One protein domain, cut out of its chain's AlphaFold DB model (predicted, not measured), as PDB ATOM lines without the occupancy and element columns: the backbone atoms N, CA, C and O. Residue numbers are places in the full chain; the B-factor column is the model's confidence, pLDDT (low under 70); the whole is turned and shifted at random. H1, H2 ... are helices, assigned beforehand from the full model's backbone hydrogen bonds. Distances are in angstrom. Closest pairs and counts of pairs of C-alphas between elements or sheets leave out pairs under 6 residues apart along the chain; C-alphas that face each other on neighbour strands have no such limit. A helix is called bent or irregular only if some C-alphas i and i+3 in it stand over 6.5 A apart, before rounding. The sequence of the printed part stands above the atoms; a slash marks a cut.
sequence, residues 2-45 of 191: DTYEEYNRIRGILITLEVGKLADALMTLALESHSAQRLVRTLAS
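AT A GLANCE: This is residues 2 to 45 of the 191 residues of an uncharacterized protein of Spirochaetae bacterium HGW-Spirochaetae-2 (UniProt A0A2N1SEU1). The longest helix, H2, and the helix after it, H3, fold back on each other as a short helical hairpin, and the first helix, H1, is an arm that meets H2 near one end, so that H1 and H2 make an open V. Residues 2 to 13, of which 3 to 13 belong to H1, stick out free of the rest, and the V is open between its arms H1 and H2. The printed part has 44 residues with three named helices, in the order H1, H2, H3, and no named strand; the class is all helix. The whole is loose, with a radius of gyration of the C-alphas of 12.0 A, and its C-alphas span 31 by 23 by 17 A.

IN THESE COORDINATES: H2 is the longest helix, residues 19 to 32, and measures 20.5 A from its first to its last C-alpha. It begins at C-alpha 19, at (169.044, 195.441, 163.648), and ends at C-alpha 32, at (174.550, 176.131, 159.325). H3, residues 34 to 44, measures 15.4 A and ends at C-alpha 44, at (171.264, 191.555, 150.934). H1, residues 3 to 15, measures 18.4 A and begins at C-alpha 3, at (152.297, 177.027, 167.577). None of the three helices is bent.

HOW THE PARTS SIT: H2 and H3 touch, with 11 pairs of C-alphas within 8 A, and H2 does so with residues 26 to 31 alone. Their closest C-alphas are those of Ala 30 and Gln 37, 3.9 A apart. They run opposite ways at a shallow tilt of 33 degrees, only just short of steep, and form a helical hairpin. Their centres are 10.5 A apart. H1 and H2 are close but not clearly touching, with 1 pair of C-alphas within 8 A, that of Leu 14 and Leu 22 at 7.5 A. They run opposite ways at a steep tilt of 55 degrees, and their centres are 17.7 A apart. H1 and H3 are apart. In H1 and H3 every O i to N i+4 pair is within hydrogen-bond range, and in H2 9 of 10 are.

THE WHOLE: The two C-alphas farthest apart are those of Asp 2 and Ser 45, the first and last printed residues, at 34.9 A. The printed part has no cut. The link from H1 to H2, 3 residues, is tight, and so is the link from H2 to H3, 1 residue. Residues 2 to 13, of which 3 to 13 belong to H1, stand free, and so do residues 15 to 21, of which 19 to 21 belong to H2. The mean pLDDT of the printed part is 87.5, and residue 2 is the one printed residue under 70. By helix the mean pLDDT of the model is 93 in H2, 89 in H1 and 81 in H3.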
ATOM      1  N   ASP A   2     149.442 176.503 171.159       65.31
ATOM      2  CA  ASP A   2     149.143 176.757 169.752       65.31
ATOM      3  C   ASP A   2     150.376 177.388 169.097       65.31
ATOM      4  O   ASP A   2     150.821 178.468 169.495       65.31
ATOM      5  N   THR A   3     151.005 176.658 168.174       77.88
ATOM      6  CA  THR A   3     152.297 177.027 167.577       77.88
ATOM      7  C   THR A   3     152.220 178.417 166.956       77.88
ATOM      8  O   THR A   3     153.177 179.183 167.030       77.88
ATOM      9  N   TYR A   4     151.051 178.793 166.441       79.25
ATOM     10  CA  TYR A   4     150.782 180.098 165.856       79.25
ATOM     11  C   TYR A   4     150.888 181.268 166.855       79.25
ATOM     12  O   TYR A   4     151.479 182.304 166.539       79.25
ATOM     13  N   GLU A   5     150.368 181.120 168.079       86.38
ATOM     14  CA  GLU A   5     150.471 182.157 169.118       86.38
ATOM     15  C   GLU A   5     151.922 182.348 169.570       86.38
ATOM     16  O   GLU A   5     152.388 183.475 169.765       86.38
ATOM     17  N   GLU A   6     152.661 181.246 169.686       88.12
ATOM     18  CA  GLU A   6     154.079 181.279 170.019       88.12
ATOM     19  C   GLU A   6     154.913 181.937 168.913       88.12
ATOM     20  O   GLU A   6     155.716 182.826 169.212       88.12
ATOM     21  N   TYR A   7     154.675 181.589 167.644       87.88
ATOM     22  CA  TYR A   7     155.335 182.222 166.500       87.88
ATOM     23  C   TYR A   7     155.082 183.732 166.456       87.88
ATOM     24  O   TYR A   7     156.023 184.509 166.278       87.88
ATOM     25  N   ASN A   8     153.844 184.173 166.683       87.19
ATOM     26  CA  ASN A   8     153.512 185.598 166.695       87.19
ATOM     27  C   ASN A   8     154.150 186.346 167.872       87.19
ATOM     28  O   ASN A   8     154.661 187.455 167.688       87.19
ATOM     29  N   ARG A   9     154.196 185.732 169.063       93.38
ATOM     30  CA  ARG A   9     154.917 186.285 170.222       93.38
ATOM     31  C   ARG A   9     156.405 186.455 169.910       93.38
ATOM     32  O   ARG A   9     156.966 187.518 170.168       93.38
ATOM     33  N   ILE A  10     157.038 185.424 169.346       92.38
ATOM     34  CA  ILE A  10     158.459 185.447 168.969       92.38
ATOM     35  C   ILE A  10     158.708 186.521 167.909       92.38
ATOM     36  O   ILE A  10     159.608 187.339 168.084       92.38
ATOM     37  N   ARG A  11     157.879 186.590 166.860       91.62
ATOM     38  CA  ARG A  11     157.970 187.624 165.819       91.62
ATOM     39  C   ARG A  11     157.904 189.032 166.413       91.62
ATOM     40  O   ARG A  11     158.710 189.880 166.042       91.62
ATOM     41  N   GLY A  12     156.986 189.273 167.352       91.19
ATOM     42  CA  GLY A  12     156.869 190.557 168.048       91.19
ATOM     43  C   GLY A  12     158.148 190.946 168.793       91.19
ATOM     44  O   GLY A  12     158.604 192.077 168.670       91.19
ATOM     45  N   ILE A  13     158.771 189.996 169.499       93.19
ATOM     46  CA  ILE A  13     160.054 190.214 170.187       93.19
ATOM     47  C   ILE A  13     161.171 190.501 169.179       93.19
ATOM     48  O   ILE A  13     161.920 191.458 169.370       93.19
ATOM     49  N   LEU A  14     161.269 189.715 168.100       92.81
ATOM     50  CA  LEU A  14     162.303 189.882 167.074       92.81
ATOM     51  C   LEU A  14     162.262 191.279 166.446       92.81
ATOM     52  O   LEU A  14     163.311 191.890 166.297       92.81
ATOM     53  N   ILE A  15     161.073 191.822 166.169       91.94
ATOM     54  CA  ILE A  15     160.906 193.176 165.607       91.94
ATOM     55  C   ILE A  15     161.449 194.270 166.543       91.94
ATOM     56  O   ILE A  15     161.848 195.332 166.075       91.94
ATOM     57  N   THR A  16     161.481 194.027 167.856       93.44
ATOM     58  CA  THR A  16     162.015 194.986 168.842       93.44
ATOM     59  C   THR A  16     163.520 194.873 169.072       93.44
ATOM     60  O   THR A  16     164.084 195.693 169.799       93.44
ATOM     61  N   LEU A  17     164.179 193.862 168.498       92.81
ATOM     62  CA  LEU A  17     165.621 193.702 168.637       92.81
ATOM     63  C   LEU A  17     166.377 194.733 167.796       92.81
ATOM     64  O   LEU A  17     165.905 195.215 166.770       92.81
ATOM     65  N   GLU A  18     167.600 195.030 168.228       93.81
ATOM     66  CA  GLU A  18     168.527 195.830 167.438       93.81
ATOM     67  C   GLU A  18     168.830 195.143 166.099       93.81
ATOM     68  O   GLU A  18     169.092 193.939 166.046       93.81
ATOM     69  N   VAL A  19     168.845 195.930 165.020       91.69
ATOM     70  CA  VAL A  19     169.044 195.441 163.648       91.69
ATOM     71  C   VAL A  19     170.353 194.657 163.506       91.69
ATOM     72  O   VAL A  19     170.358 193.603 162.875       91.69
ATOM     73  N   GLY A  20     171.440 195.104 164.148       91.00
ATOM     74  CA  GLY A  20     172.722 194.388 164.136       91.00
ATOM     75  C   GLY A  20     172.619 192.982 164.732       91.00
ATOM     76  O   GLY A  20     173.100 192.019 164.146       91.00
ATOM     77  N   LYS A  21     171.876 192.831 165.835       93.06
ATOM     78  CA  LYS A  21     171.661 191.530 166.481       93.06
ATOM     79  C   LYS A  21     170.844 190.573 165.609       93.06
ATOM     80  O   LYS A  21     171.092 189.369 165.626       93.06
ATOM     81  N   LEU A  22     169.867 191.091 164.860       93.50
ATOM     82  CA  LEU A  22     169.110 190.296 163.888       93.50
ATOM     83  C   LEU A  22     169.994 189.861 162.716       93.50
ATOM     84  O   LEU A  22     169.940 188.696 162.326       93.50
ATOM     85  N   ALA A  23     170.829 190.763 162.195       93.31
ATOM     86  CA  ALA A  23     171.766 190.450 161.120       93.31
ATOM     87  C   ALA A  23     172.759 189.350 161.535       93.31
ATOM     88  O   ALA A  23     172.908 188.366 160.814       93.31
ATOM     89  N   ASP A  24     173.356 189.442 162.725       94.12
ATOM     90  CA  ASP A  24     174.293 188.430 163.234       94.12
ATOM     91  C   ASP A  24     173.627 187.059 163.435       94.12
ATOM     92  O   ASP A  24     174.213 186.014 163.134       94.12
ATOM     93  N   ALA A  25     172.375 187.042 163.904       93.56
ATOM     94  CA  ALA A  25     171.605 185.809 164.047       93.56
ATOM     95  C   ALA A  25     171.287 185.175 162.682       93.56
ATOM     96  O   ALA A  25     171.449 183.967 162.516       93.56
ATOM     97  N   LEU A  26     170.899 185.980 161.686       93.25
ATOM     98  CA  LEU A  26     170.690 185.516 160.310       93.25
ATOM     99  C   LEU A  26     171.978 184.958 159.696       93.25
ATOM    100  O   LEU A  26     171.950 183.894 159.082       93.25
ATOM    101  N   MET A  27     173.116 185.624 159.914       94.75
ATOM    102  CA  MET A  27     174.425 185.136 159.474       94.75
ATOM    103  C   MET A  27     174.797 183.815 160.152       94.75
ATOM    104  O   MET A  27     175.307 182.914 159.494       94.75
ATOM    105  N   THR A  28     174.490 183.668 161.443       94.50
ATOM    106  CA  THR A  28     174.695 182.407 162.173       94.50
ATOM    107  C   THR A  28     173.884 181.272 161.545       94.50
ATOM    108  O   THR A  28     174.440 180.225 161.229       94.50
ATOM    109  N   LEU A  29     172.598 181.501 161.259       92.94
ATOM    110  CA  LEU A  29     171.744 180.517 160.582       92.94
ATOM    111  C   LEU A  29     172.253 180.179 159.172       92.94
ATOM    112  O   LEU A  29     172.240 179.018 158.764       92.94
ATOM    113  N   ALA A  30     172.728 181.182 158.433       91.44
ATOM    114  CA  ALA A  30     173.290 181.012 157.097       91.44
ATOM    115  C   ALA A  30     174.562 180.150 157.073       91.44
ATOM    116  O   ALA A  30     174.825 179.493 156.068       91.44
ATOM    117  N   LEU A  31     175.348 180.129 158.153       88.94
ATOM    118  CA  LEU A  31     176.526 179.260 158.257       88.94
ATOM    119  C   LEU A  31     176.155 177.781 158.428       88.94
ATOM    120  O   LEU A  31     176.927 176.913 158.027       88.94
ATOM    121  N   GLU A  32     174.984 177.493 158.995       89.75
ATOM    122  CA  GLU A  32     174.550 176.131 159.325       89.75
ATOM    123  C   GLU A  32     173.579 175.532 158.297       89.75
ATOM    124  O   GLU A  32     173.402 174.315 158.246       89.75
ATOM    125  N   SER A  33     172.957 176.360 157.452       83.62
ATOM    126  CA  SER A  33     171.949 175.920 156.486       83.62
ATOM    127  C   SER A  33     172.125 176.593 155.130       83.62
ATOM    128  O   SER A  33     172.063 177.814 155.007       83.62
ATOM    129  N   HIS A  34     172.246 175.784 154.073       75.88
ATOM    130  CA  HIS A  34     172.329 176.288 152.701       75.88
ATOM    131  C   HIS A  34     171.050 177.031 152.273       75.88
ATOM    132  O   HIS A  34     171.111 178.021 151.544       75.88
ATOM    133  N   SER A  35     169.885 176.607 152.767       73.75
ATOM    134  CA  SER A  35     168.627 177.329 152.544       73.75
ATOM    135  C   SER A  35     168.610 178.685 153.260       73.75
ATOM    136  O   SER A  35     168.214 179.677 152.651       73.75
ATOM    137  N   ALA A  36     169.131 178.772 154.491       83.69
ATOM    138  CA  ALA A  36     169.282 180.054 155.187       83.69
ATOM    139  C   ALA A  36     170.325 180.963 154.512       83.69
ATOM    140  O   ALA A  36     170.105 182.163 154.375       83.69
ATOM    141  N   GLN A  37     171.429 180.393 154.022       84.19
ATOM    142  CA  GLN A  37     172.457 181.119 153.277       84.19
ATOM    143  C   GLN A  37     171.892 181.793 152.027       84.19
ATOM    144  O   GLN A  37     172.199 182.953 151.759       84.19
ATOM    145  N   ARG A  38     171.061 181.072 151.270       76.81
ATOM    146  CA  ARG A  38     170.396 181.617 150.082       76.81
ATOM    147  C   ARG A  38     169.437 182.746 150.444       76.81
ATOM    148  O   ARG A  38     169.513 183.793 149.815       76.81
ATOM    149  N   LEU A  39     168.632 182.584 151.496       80.75
ATOM    150  CA  LEU A  39     167.726 183.637 151.966       80.75
ATOM    151  C   LEU A  39     168.477 184.922 152.346       80.75
ATOM    152  O   LEU A  39     168.106 186.005 151.908       80.75
ATOM    153  N   VAL A  40     169.550 184.808 153.135       87.12
ATOM    154  CA  VAL A  40     170.355 185.973 153.540       87.12
ATOM    155  C   VAL A  40     170.979 186.668 152.336       87.12
ATOM    156  O   VAL A  40     170.996 187.895 152.292       87.12
ATOM    157  N   ARG A  41     171.450 185.903 151.342       80.69
ATOM    158  CA  ARG A  41     171.932 186.478 150.083       80.69
ATOM    159  C   ARG A  41     170.831 187.269 149.391       80.69
ATOM    160  O   ARG A  41     171.035 188.448 149.167       80.69
ATOM    161  N   THR A  42     169.660 186.678 149.160       78.00
ATOM    162  CA  THR A  42     168.521 187.368 148.529       78.00
ATOM    163  C   THR A  42     168.135 188.665 149.249       78.00
ATOM    164  O   THR A  42     167.877 189.671 148.594       78.00
ATOM    165  N   LEU A  43     168.143 188.671 150.587       82.62
ATOM    166  CA  LEU A  43     167.834 189.866 151.386       82.62
ATOM    167  C   LEU A  43     168.886 190.978 151.263       82.62
ATOM    168  O   LEU A  43     168.551 192.151 151.412       82.62
ATOM    169  N   ALA A  44     170.151 190.614 151.055       84.38
ATOM    170  CA  ALA A  44     171.264 191.555 150.934       84.38
ATOM    171  C   ALA A  44     171.574 191.948 149.479       84.38
ATOM    172  O   ALA A  44     172.340 192.885 149.259       84.38
ATOM    173  N   SER A  45     171.004 191.231 148.509       85.25
ATOM    174  CA  SER A  45     171.226 191.423 147.080       85.25
ATOM    175  C   SER A  45     170.572 192.697 146.550       85.25
ATOM    176  O   SER A  45     169.455 193.069 146.916       85.25
TER     177      SER A  45